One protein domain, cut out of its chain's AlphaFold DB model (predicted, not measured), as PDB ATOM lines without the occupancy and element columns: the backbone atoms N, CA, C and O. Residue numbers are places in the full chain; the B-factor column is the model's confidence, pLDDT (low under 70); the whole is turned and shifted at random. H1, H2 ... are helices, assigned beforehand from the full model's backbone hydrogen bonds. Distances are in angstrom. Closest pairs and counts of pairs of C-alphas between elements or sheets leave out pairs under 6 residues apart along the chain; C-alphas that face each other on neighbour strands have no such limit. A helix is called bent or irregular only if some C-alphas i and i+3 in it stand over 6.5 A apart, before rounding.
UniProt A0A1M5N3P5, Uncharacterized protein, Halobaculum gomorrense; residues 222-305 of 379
ATOM      1  N   ILE A 222      19.945  31.656   9.050       98.38
ATOM      2  CA  ILE A 222      18.690  31.059   9.521       98.38
ATOM      3  C   ILE A 222      18.956  29.599   9.887       98.38
ATOM      4  O   ILE A 222      19.519  28.854   9.090       98.38
ATOM      5  N   ASP A 223      18.545  29.207  11.091       98.38
ATOM      6  CA  ASP A 223      18.491  27.813  11.520       98.38
ATOM      7  C   ASP A 223      17.024  27.372  11.501       98.38
ATOM      8  O   ASP A 223      16.204  27.866  12.281       98.38
ATOM      9  N   HIS A 224      16.684  26.446  10.607       98.56
ATOM     10  CA  HIS A 224      15.325  25.931  10.483       98.56
ATOM     11  C   HIS A 224      14.965  25.013  11.666       98.56
ATOM     12  O   HIS A 224      15.789  24.739  12.551       98.56
ATOM     13  N   TRP A 225      13.715  24.544  11.708       98.44
ATOM     14  CA  TRP A 225      13.241  23.622  12.739       98.44
ATOM     15  C   TRP A 225      14.165  22.410  12.861       98.44
ATOM     16  O   TRP A 225      14.718  22.190  13.938       98.44
ATOM     17  N   THR A 226      14.411  21.701  11.753       98.12
ATOM     18  CA  THR A 226      15.262  20.501  11.738       98.12
ATOM     19  C   THR A 226      16.680  20.794  12.228       98.12
ATOM     20  O   THR A 226      17.187  20.086  13.097       98.12
ATOM     21  N   ASP A 227      17.289  21.895  11.772       97.88
ATOM     22  CA  ASP A 227      18.644  22.298  12.183       97.88
ATOM     23  C   ASP A 227      18.733  22.533  13.695       97.88
ATOM     24  O   ASP A 227      19.741  22.231  14.339       97.88
ATOM     25  N   THR A 228      17.671  23.091  14.275       97.94
ATOM     26  CA  THR A 228      17.609  23.419  15.698       97.94
ATOM     27  C   THR A 228      17.302  22.195  16.548       97.94
ATOM     28  O   THR A 228      17.927  22.027  17.603       97.94
ATOM     29  N   THR A 229      16.375  21.337  16.113       97.62
ATOM     30  CA  THR A 229      15.989  20.124  16.844       97.62
ATOM     31  C   THR A 229      17.080  19.063  16.826       97.62
ATOM     32  O   THR A 229      17.313  18.436  17.856       97.62
ATOM     33  N   ASP A 230      17.832  18.935  15.729       96.50
ATOM     34  CA  ASP A 230      18.932  17.967  15.602       96.50
ATOM     35  C   ASP A 230      20.089  18.246  16.574       96.50
ATOM     36  O   ASP A 230      20.853  17.350  16.943       96.50
ATOM     37  N   ARG A 231      20.217  19.498  17.030       96.88
ATOM     38  CA  ARG A 231      21.199  19.907  18.045       96.88
ATOM     39  C   ARG A 231      20.730  19.643  19.476       96.88
ATOM     40  O   ARG A 231      21.544  19.726  20.402       96.88
ATOM     41  N   GLN A 232      19.442  19.366  19.687       97.50
ATOM     42  CA  GLN A 232      18.910  19.129  21.025       97.50
ATOM     43  C   GLN A 232      19.343  17.761  21.543       97.50
ATOM     44  O   GLN A 232      19.410  16.769  20.826       97.50
ATOM     45  N   THR A 233      19.648  17.700  22.834       95.44
ATOM     46  CA  THR A 233      20.099  16.469  23.491       95.44
ATOM     47  C   THR A 233      19.429  16.307  24.853       95.44
ATOM     48  O   THR A 233      18.757  17.209  25.364       95.44
ATOM     49  N   GLY A 234      19.588  15.129  25.464       96.12
ATOM     50  CA  GLY A 234      19.008  14.833  26.772       96.12
ATOM     51  C   GLY A 234      17.481  14.895  26.741       96.12
ATOM     52  O   GLY A 234      16.853  14.351  25.839       96.12
ATOM     53  N   ILE A 235      16.872  15.574  27.719       95.50
ATOM     54  CA  ILE A 235      15.406  15.628  27.839       95.50
ATOM     55  C   ILE A 235      14.710  16.312  26.654       95.50
ATOM     56  O   ILE A 235      13.509  16.109  26.500       95.50
ATOM     57  N   TYR A 236      15.430  17.121  25.869       96.06
ATOM     58  CA  TYR A 236      14.906  17.838  24.703       96.06
ATOM     59  C   TYR A 236      15.164  17.108  23.382       96.06
ATOM     60  O   TYR A 236      14.651  17.544  22.362       96.06
ATOM     61  N   GLY A 237      15.914  15.998  23.386       95.00
ATOM     62  CA  GLY A 237      16.192  15.238  22.162       95.00
ATOM     63  C   GLY A 237      14.927  14.719  21.473       95.00
ATOM     64  O   GLY A 237      14.901  14.641  20.259       95.00
ATOM     65  N   VAL A 238      13.859  14.466  22.237       96.19
ATOM     66  CA  VAL A 238      12.561  14.013  21.708       96.19
ATOM     67  C   VAL A 238      11.900  15.036  20.777       96.19
ATOM     68  O   VAL A 238      11.066  14.672  19.969       96.19
ATOM     69  N   VAL A 239      12.264  16.324  20.838       96.75
ATOM     70  CA  VAL A 239      11.594  17.376  20.045       96.75
ATOM     71  C   VAL A 239      11.748  17.141  18.534       96.75
ATOM     72  O   VAL A 239      10.867  17.533  17.773       96.75
ATOM     73  N   SER A 240      12.820  16.473  18.088       95.94
ATOM     74  CA  SER A 240      13.002  16.105  16.673       95.94
ATOM     75  C   SER A 240      12.016  15.035  16.187       95.94
ATOM     76  O   SER A 240      11.869  14.855  14.981       95.94
ATOM     77  N   GLU A 241      11.327  14.347  17.100       96.50
ATOM     78  CA  GLU A 241      10.303  13.343  16.794       96.50
ATOM     79  C   GLU A 241       8.912  13.972  16.602       96.50
ATOM     80  O   GLU A 241       7.972  13.270  16.233       96.50
ATOM     81  N   LEU A 242       8.765  15.290  16.816       97.19
ATOM     82  CA  LEU A 242       7.501  15.985  16.573       97.19
ATOM     83  C   LEU A 242       7.091  15.842  15.091       97.19
ATOM     84  O   LEU A 242       7.896  16.181  14.214       97.19
ATOM     85  N   PRO A 243       5.856  15.390  14.792       96.50
ATOM     86  CA  PRO A 243       5.388  15.258  13.417       96.50
ATOM     87  C   PRO A 243       5.478  16.577  12.644       96.50
ATOM     88  O   PRO A 243       5.268  17.657  13.199       96.50
ATOM     89  N   ARG A 244       5.762  16.496  11.339       96.62
ATOM     90  CA  ARG A 244       5.910  17.666  10.456       96.62
ATOM     91  C   ARG A 244       4.676  18.568  10.488       96.62
ATOM     92  O   ARG A 244       4.813  19.789  10.503       96.62
ATOM     93  N   GLU A 245       3.489  17.976  10.481       96.12
ATOM     94  CA  GLU A 245       2.215  18.688  10.562       96.12
ATOM     95  C   GLU A 245       2.065  19.455  11.880       96.12
ATOM     96  O   GLU A 245       1.588  20.585  11.873       96.12
ATOM     97  N   ALA A 246       2.561  18.908  12.990       97.12
ATOM     98  CA  ALA A 246       2.482  19.560  14.290       97.12
ATOM     99  C   ALA A 246       3.411  20.780  14.396       97.12
ATOM    100  O   ALA A 246       3.156  21.677  15.195       97.12
ATOM    101  N   VAL A 247       4.449  20.874  13.554       98.12
ATOM    102  CA  VAL A 247       5.293  22.079  13.469       98.12
ATOM    103  C   VAL A 247       4.519  23.281  12.907       98.12
ATOM    104  O   VAL A 247       4.825  24.415  13.271       98.12
ATOM    105  N   GLU A 248       3.477  23.063  12.093       97.81
ATOM    106  CA  GLU A 248       2.569  24.150  11.683       97.81
ATOM    107  C   GLU A 248       1.843  24.729  12.901       97.81
ATOM    108  O   GLU A 248       1.860  25.938  13.117       97.81
ATOM    109  N   TRP A 249       1.288  23.863  13.754       97.50
ATOM    110  CA  TRP A 249       0.573  24.281  14.962       97.50
ATOM    111  C   TRP A 249       1.502  24.920  15.994       97.50
ATOM    112  O   TRP A 249       1.104  25.850  16.686       97.50
ATOM    113  N   VAL A 250       2.760  24.473  16.075       97.56
ATOM    114  CA  VAL A 250       3.800  25.149  16.867       97.56
ATOM    115  C   VAL A 250       3.969  26.596  16.411       97.56
ATOM    116  O   VAL A 250       4.025  27.500  17.247       97.56
ATOM    117  N   ALA A 251       4.099  26.812  15.101       97.69
ATOM    118  CA  ALA A 251       4.294  28.143  14.546       97.69
ATOM    119  C   ALA A 251       3.054  29.021  14.765       97.69
ATOM    120  O   ALA A 251       3.200  30.130  15.270       97.69
ATOM    121  N   GLU A 252       1.856  28.499  14.492       96.12
ATOM    122  CA  GLU A 252       0.581  29.195  14.705       96.12
ATOM    123  C   GLU A 252       0.367  29.573  16.180       96.12
ATOM    124  O   GLU A 252       0.022  30.709  16.487       96.12
ATOM    125  N   ALA A 253       0.646  28.658  17.110       95.19
ATOM    126  CA  ALA A 253       0.399  28.890  18.529       95.19
ATOM    127  C   ALA A 253       1.437  29.800  19.206       95.19
ATOM    128  O   ALA A 253       1.121  30.443  20.202       95.19
ATOM    129  N   ALA A 254       2.693  29.809  18.741       95.31
ATOM    130  CA  ALA A 254       3.797  30.447  19.471       95.31
ATOM    131  C   ALA A 254       4.480  31.610  18.737       95.31
ATOM    132  O   ALA A 254       5.234  32.355  19.368       95.31
ATOM    133  N   CYS A 255       4.291  31.737  17.421       96.81
ATOM    134  CA  CYS A 255       4.989  32.722  16.587       96.81
ATOM    135  C   CYS A 255       4.053  33.754  15.946       96.81
ATOM    136  O   CYS A 255       4.488  34.464  15.046       96.81
ATOM    137  N   ASP A 256       2.813  33.846  16.423       93.62
ATOM    138  CA  ASP A 256       1.880  34.914  16.068       93.62
ATOM    139  C   ASP A 256       2.301  36.271  16.675       93.62
ATOM    140  O   ASP A 256       2.972  36.319  17.715       93.62
ATOM    141  N   ASP A 257       1.878  37.379  16.058       94.56
ATOM    142  CA  ASP A 257       2.208  38.742  16.505       94.56
ATOM    143  C   ASP A 257       1.651  39.056  17.913       94.56
ATOM    144  O   ASP A 257       2.234  39.865  18.641       94.56
ATOM    145  N   SER A 258       0.580  38.374  18.346       92.31
ATOM    146  CA  SER A 258       0.075  38.440  19.729       92.31
ATOM    147  C   SER A 258       0.995  37.764  20.749       92.31
ATOM    148  O   SER A 258       0.900  38.033  21.946       92.31
ATOM    149  N   GLN A 259       1.903  36.895  20.296       94.75
ATOM    150  CA  GLN A 259       2.817  36.139  21.150       94.75
ATOM    151  C   GLN A 259       4.242  36.688  21.087       94.75
ATOM    152  O   GLN A 259       4.940  36.723  22.105       94.75
ATOM    153  N   CYS A 260       4.703  37.132  19.915       96.88
ATOM    154  CA  CYS A 260       6.079  37.567  19.702       96.88
ATOM    155  C   CYS A 260       6.170  38.697  18.672       96.88
ATOM    156  O   CYS A 260       5.691  38.572  17.559       96.88
ATOM    157  N   VAL A 261       6.921  39.756  18.980       97.81
ATOM    158  CA  VAL A 261       7.114  40.895  18.058       97.81
ATOM    159  C   VAL A 261       8.168  40.674  16.966       97.81
ATOM    160  O   VAL A 261       8.585  41.618  16.290       97.81
ATOM    161  N   LYS A 262       8.687  39.451  16.834       98.12
ATOM    162  CA  LYS A 262       9.635  39.097  15.770       98.12
ATOM    163  C   LYS A 262       8.882  38.500  14.594       98.12
ATOM    164  O   LYS A 262       8.022  37.662  14.810       98.12
ATOM    165  N   ARG A 263       9.347  38.782  13.379       98.00
ATOM    166  CA  ARG A 263       8.926  38.043  12.187       98.00
ATOM    167  C   ARG A 263       9.716  36.745  12.047       98.00
ATOM    168  O   ARG A 263      10.937  36.780  11.927       98.00
ATOM    169  N   ARG A 264       9.058  35.594  12.101       98.12
ATOM    170  CA  ARG A 264       9.645  34.263  11.917       98.12
ATOM    171  C   ARG A 264      10.171  34.071  10.495       98.12
ATOM    172  O   ARG A 264       9.400  34.043   9.547       98.12
ATOM    173  N   GLU A 265      11.479  33.849  10.391       98.25
ATOM    174  CA  GLU A 265      12.159  33.506   9.132       98.25
ATOM    175  C   GLU A 265      12.497  32.009   9.042       98.25
ATOM    176  O   GLU A 265      12.559  31.438   7.955       98.25
ATOM    177  N   TRP A 266      12.706  31.336  10.182       98.56
ATOM    178  CA  TRP A 266      12.956  29.892  10.200       98.56
ATOM    179  C   TRP A 266      11.728  29.125   9.712       98.56
ATOM    180  O   TRP A 266      10.628  29.426  10.144       98.56
ATOM    181  N   GLN A 267      11.910  28.119   8.861       98.31
ATOM    182  CA  GLN A 267      10.860  27.215   8.347       98.31
ATOM    183  C   GLN A 267      11.045  25.788   8.886       98.31
ATOM    184  O   GLN A 267      11.878  25.585   9.771       98.31
ATOM    185  N   TYR A 268      10.325  24.784   8.367       98.56
ATOM    186  CA  TYR A 268      10.587  23.396   8.760       98.56
ATOM    187  C   TYR A 268      12.013  22.976   8.372       98.56
ATOM    188  O   TYR A 268      12.786  22.527   9.217       98.56
ATOM    189  N   SER A 269      12.384  23.212   7.111       98.19
ATOM    190  CA  SER A 269      13.752  23.088   6.593       98.19
ATOM    191  C   SER A 269      14.003  24.151   5.513       98.19
ATOM    192  O   SER A 269      13.089  24.902   5.178       98.19
ATOM    193  N   ALA A 270      15.210  24.218   4.947       95.81
ATOM    194  CA  ALA A 270      15.519  25.160   3.863       95.81
ATOM    195  C   ALA A 270      14.663  24.950   2.595       95.81
ATOM    196  O   ALA A 270      14.437  25.900   1.851       95.81
ATOM    197  N   ASP A 271      14.179  23.723   2.370       97.19
ATOM    198  CA  ASP A 271      13.390  23.336   1.191       97.19
ATOM    199  C   ASP A 271      11.909  23.042   1.531       97.19
ATOM    200  O   ASP A 271      11.159  22.572   0.674       97.19
ATOM    201  N   ASP A 272      11.484  23.272   2.780       97.81
ATOM    202  CA  ASP A 272      10.130  22.973   3.270       97.81
ATOM    203  C   ASP A 272       9.602  24.135   4.123       97.81
ATOM    204  O   ASP A 272       9.979  24.309   5.289       97.81
ATOM    205  N   GLU A 273       8.750  24.945   3.497       97.94
ATOM    206  CA  GLU A 273       8.116  26.120   4.085       97.94
ATOM    207  C   GLU A 273       6.898  25.739   4.933       97.94
ATOM    208  O   GLU A 273       6.119  24.851   4.582       97.94
ATOM    209  N   LEU A 274       6.717  26.446   6.049       98.00
ATOM    210  CA  LEU A 274       5.509  26.362   6.861       98.00
ATOM    211  C   LEU A 274       4.415  27.249   6.262       98.00
ATOM    212  O   LEU A 274       4.693  28.347   5.779       98.00
ATOM    213  N   ALA A 275       3.171  26.782   6.327       97.31
ATOM    214  CA  ALA A 275       2.002  27.537   5.887       97.31
ATOM    215  C   ALA A 275       1.562  28.593   6.912       97.31
ATOM    216  O   ALA A 275       0.962  29.595   6.523       97.31
ATOM    217  N   ALA A 276       1.839  28.368   8.202       95.81
ATOM    218  CA  ALA A 276       1.576  29.344   9.256       95.81
ATOM    219  C   ALA A 276       2.279  30.683   8.967       95.81
ATOM    220  O   ALA A 276       3.450  30.699   8.572       95.81
ATOM    221  N   ASP A 277       1.593  31.808   9.197       94.94
ATOM    222  CA  ASP A 277       2.187  33.136   9.016       94.94
ATOM    223  C   ASP A 277       3.424  33.299   9.922       94.94
ATOM    224  O   ASP A 277       3.496  32.768  11.032       94.94
ATOM    225  N   GLY A 278       4.447  33.977   9.411       94.25
ATOM    226  CA  GLY A 278       5.637  34.315  10.178       94.25
ATOM    227  C   GLY A 278       5.470  35.571  11.035       94.25
ATOM    228  O   GLY A 278       6.380  35.893  11.794       94.25
ATOM    229  N   GLY A 279       4.352  36.287  10.911       95.06
ATOM    230  CA  GLY A 279       4.107  37.546  11.607       95.06
ATOM    231  C   GLY A 279       4.675  38.752  10.857       95.06
ATOM    232  O   GLY A 279       5.353  38.637   9.833       95.06
ATOM    233  N   THR A 280       4.401  39.949  11.368       95.44
ATOM    234  CA  THR A 280       4.684  41.217  10.670       95.44
ATOM    235  C   THR A 280       5.796  42.044  11.316       95.44
ATOM    236  O   THR A 280       6.108  43.148  10.861       95.44
ATOM    237  N   GLY A 281       6.445  41.497  12.349       95.69
ATOM    238  CA  GLY A 281       7.500  42.161  13.109       95.69
ATOM    239  C   GLY A 281       8.597  42.821  12.256       95.69
ATOM    240  O   GLY A 281       9.071  42.290  11.248       95.69
ATOM    241  N   ALA A 282       9.069  43.986  12.711       95.12
ATOM    242  CA  ALA A 282      10.075  44.792  12.010       95.12
ATOM    243  C   ALA A 282      11.462  44.124  11.896       95.12
ATOM    244  O   ALA A 282      12.293  44.564  11.101       95.12
ATOM    245  N   PHE A 283      11.730  43.095  12.702       97.19
ATOM    246  CA  PHE A 283      13.014  42.402  12.766       97.19
ATOM    247  C   PHE A 283      12.843  40.874  12.814       97.19
ATOM    248  O   PHE A 283      11.866  40.379  13.387       97.19
ATOM    249  N   PRO A 284      13.813  40.117  12.269       98.06
ATOM    250  CA  PRO A 284      13.660  38.683  12.059       98.06
ATOM    251  C   PRO A 284      13.904  37.814  13.302       98.06
ATOM    252  O   PRO A 284      14.740  38.105  14.173       98.06
ATOM    253  N   CYS A 285      13.219  36.672  13.339       98.19
ATOM    254  CA  CYS A 285      13.480  35.514  14.183       98.19
ATOM    255  C   CYS A 285      14.139  34.425  13.336       98.19
ATOM    256  O   CYS A 285      13.482  33.734  12.561       98.19
ATOM    257  N   ARG A 286      15.450  34.276  13.509       97.62
ATOM    258  CA  ARG A 286      16.275  33.385  12.692       97.62
ATOM    259  C   ARG A 286      16.237  31.903  13.092       97.62
ATOM    260  O   ARG A 286      16.787  31.092  12.368       97.62
ATOM    261  N   GLU A 287      15.700  31.568  14.266       97.94
ATOM    262  CA  GLU A 287      15.723  30.201  14.812       97.94
ATOM    263  C   GLU A 287      14.576  29.978  15.820       97.94
ATOM    264  O   GLU A 287      14.182  30.939  16.502       97.94
ATOM    265  N   PRO A 288      14.047  28.746  15.968       98.12
ATOM    266  CA  PRO A 288      13.130  28.389  17.047       98.12
ATOM    267  C   PRO A 288      13.721  28.727  18.422       98.12
ATOM    268  O   PRO A 288      14.812  28.286  18.788       98.12
ATOM    269  N   CYS A 289      12.997  29.521  19.211       97.50
ATOM    270  CA  CYS A 289      13.486  29.973  20.510       97.50
ATOM    271  C   CYS A 289      13.371  28.876  21.585       97.50
ATOM    272  O   CYS A 289      12.662  27.882  21.437       97.50
ATOM    273  N   SER A 290      14.024  29.076  22.731       95.69
ATOM    274  CA  SER A 290      14.001  28.099  23.829       95.69
ATOM    275  C   SER A 290      12.603  27.824  24.397       95.69
ATOM    276  O   SER A 290      12.364  26.712  24.868       95.69
ATOM    277  N   LEU A 291      11.675  28.789  24.342       95.75
ATOM    278  CA  LEU A 291      10.277  28.557  24.727       95.75
ATOM    279  C   LEU A 291       9.576  27.618  23.750       95.75
ATOM    280  O   LEU A 291       8.922  26.680  24.194       95.75
ATOM    281  N   VAL A 292       9.776  27.824  22.446       97.62
ATOM    282  CA  VAL A 292       9.255  26.939  21.399       97.62
ATOM    283  C   VAL A 292       9.808  25.525  21.566       97.62
ATOM    284  O   VAL A 292       9.041  24.575  21.524       97.62
ATOM    285  N   ILE A 293      11.102  25.355  21.857       97.62
ATOM    286  CA  ILE A 293      11.684  24.023  22.115       97.62
ATOM    287  C   ILE A 293      11.107  23.381  23.387       97.62
ATOM    288  O   ILE A 293      10.836  22.177  23.423       97.62
ATOM    289  N   ALA A 294      10.887  24.167  24.442       96.25
ATOM    290  CA  ALA A 294      10.292  23.668  25.677       96.25
ATOM    291  C   ALA A 294       8.822  23.248  25.499       96.25
ATOM    292  O   ALA A 294       8.426  22.205  26.029       96.25
ATOM    293  N   ALA A 295       8.041  24.029  24.748       95.94
ATOM    294  CA  ALA A 295       6.659  23.719  24.394       95.94
ATOM    295  C   ALA A 295       6.589  22.530  23.427       95.94
ATOM    296  O   ALA A 295       5.893  21.559  23.708       95.94
ATOM    297  N   GLY A 296       7.426  22.534  22.386       96.56
ATOM    298  CA  GLY A 296       7.610  21.443  21.429       96.56
ATOM    299  C   GLY A 296       7.823  20.109  22.122       96.56
ATOM    300  O   GLY A 296       7.117  19.158  21.836       96.56
ATOM    301  N   ARG A 297       8.675  20.053  23.152       96.25
ATOM    302  CA  ARG A 297       8.871  18.829  23.946       96.25
ATOM    303  C   ARG A 297       7.580  18.314  24.590       96.25
ATOM    304  O   ARG A 297       7.419  17.108  24.771       96.25
ATOM    305  N   LYS A 298       6.724  19.216  25.074       95.94
ATOM    306  CA  LYS A 298       5.443  18.843  25.683       95.94
ATOM    307  C   LYS A 298       4.455  18.370  24.630       95.94
ATOM    308  O   LYS A 298       3.797  17.369  24.879       95.94
ATOM    309  N   TRP A 299       4.415  19.035  23.484       97.06
ATOM    310  CA  TRP A 299       3.566  18.641  22.371       97.06
ATOM    311  C   TRP A 299       4.019  17.333  21.730       97.06
ATOM    312  O   TRP A 299       3.171  16.500  21.479       97.06
ATOM    313  N   THR A 300       5.319  17.048  21.606       96.25
ATOM    314  CA  THR A 300       5.767  15.743  21.088       96.25
ATOM    315  C   THR A 300       5.225  14.596  21.927       96.25
ATOM    316  O   THR A 300       4.709  13.630  21.391       96.25
ATOM    317  N   LYS A 301       5.262  14.735  23.256       93.00
ATOM    318  CA  LYS A 301       4.694  13.726  24.157       93.00
ATOM    319  C   LYS A 301       3.184  13.590  24.031       93.00
ATOM    320  O   LYS A 301       2.680  12.505  24.257       93.00
ATOM    321  N   LEU A 302       2.490  14.688  23.737       93.44
ATOM    322  CA  LEU A 302       1.051  14.676  23.500       93.44
ATOM    323  C   LEU A 302       0.733  13.934  22.193       93.44
ATOM    324  O   LEU A 302      -0.149  13.088  22.179       93.44
ATOM    325  N   GLU A 303       1.493  14.199  21.130       95.00
ATOM    326  CA  GLU A 303       1.321  13.553  19.821       95.00
ATOM    327  C   GLU A 303       1.782  12.083  19.798       95.00
ATOM    328  O   GLU A 303       1.393  11.324  18.913       95.00
ATOM    329  N   GLU A 304       2.600  11.651  20.764       93.19
ATOM    330  CA  GLU A 304       2.945  10.237  20.979       93.19
ATOM    331  C   GLU A 304       1.770   9.415  21.543       93.19
ATOM    332  O   GLU A 304       1.788   8.183  21.455       93.19
ATOM    333  N   GLU A 305       0.766  10.058  22.150       92.38
ATOM    334  CA  GLU A 305      -0.385   9.365  22.731       92.38
ATOM    335  C   GLU A 305      -1.349   8.873  21.640       92.38
ATOM    336  O   GLU A 305      -1.696   9.588  20.701       92.38
TER     337      GLU A 305
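Overview. This is residues 222 to 305 of the 379 residues of an uncharacterized protein of Halobaculum gomorrense (UniProt A0A1M5N3P5). Four short helices gather toward one end of an elongated body, with H2 packed crosswise on H4, and a long looping stretch, residues 255 to 289, makes the other end and folds back past H1 and H3. Printed are 84 residues with four named helices, H1, H2, H3, H4 in chain order, and no named strand; the class is all helix, though only 38 residues, under half, are in named elements. The whole is compact, with a radius of gyration of the C-alphas of 11.9 A, and spans 36 by 22 by 21 A.

Along the chain. Find C-alpha 225 at (13.241, 23.622, 12.739), where H1 begins; it runs to residue 229. H2 follows at residues 234 to 241, only just irregular: C-alphas 235 and 238 are 6.9 A apart. H3, residues 244 to 254, is 15.8 A long. H4, residues 290 to 303, is 19.7 A long and ends at C-alpha 303, (1.321, 13.553, 19.821).

Arrangement. Look first at H1, which touches H2; their closest C-alphas, those of Thr 229 and Ser 240, are 5.0 A apart. H2 touches H4 at a steep tilt of 65 degrees, the same way, closest at the C-alphas of Val 239 and Arg 297, 5.0 A. H3 only just touches H4, with 3 pairs of C-alphas within 8 A, through residues 292 to 296 of H4 alone; closest are the C-alphas of Ala 254 and Val 292, 6.8 A. H2 and H3 are apart. Every O i to N i+4 pair is within hydrogen-bond range in H1, against 5 of 7 in H3, 8 of 10 in H4 and 0 of 4 in H2, where 3 of 5 O i to N i+3 pairs are.

Size, cuts and confidence. Farthest apart are the C-alphas of Ala 282 and Glu 305, 38.5 A. The printed part has no cut. The link from H3 to H4 is long, 35 residues; within it residues 263 to 264 pair with residues 284 to 285, parallel. No printed residue is under 70 in pLDDT.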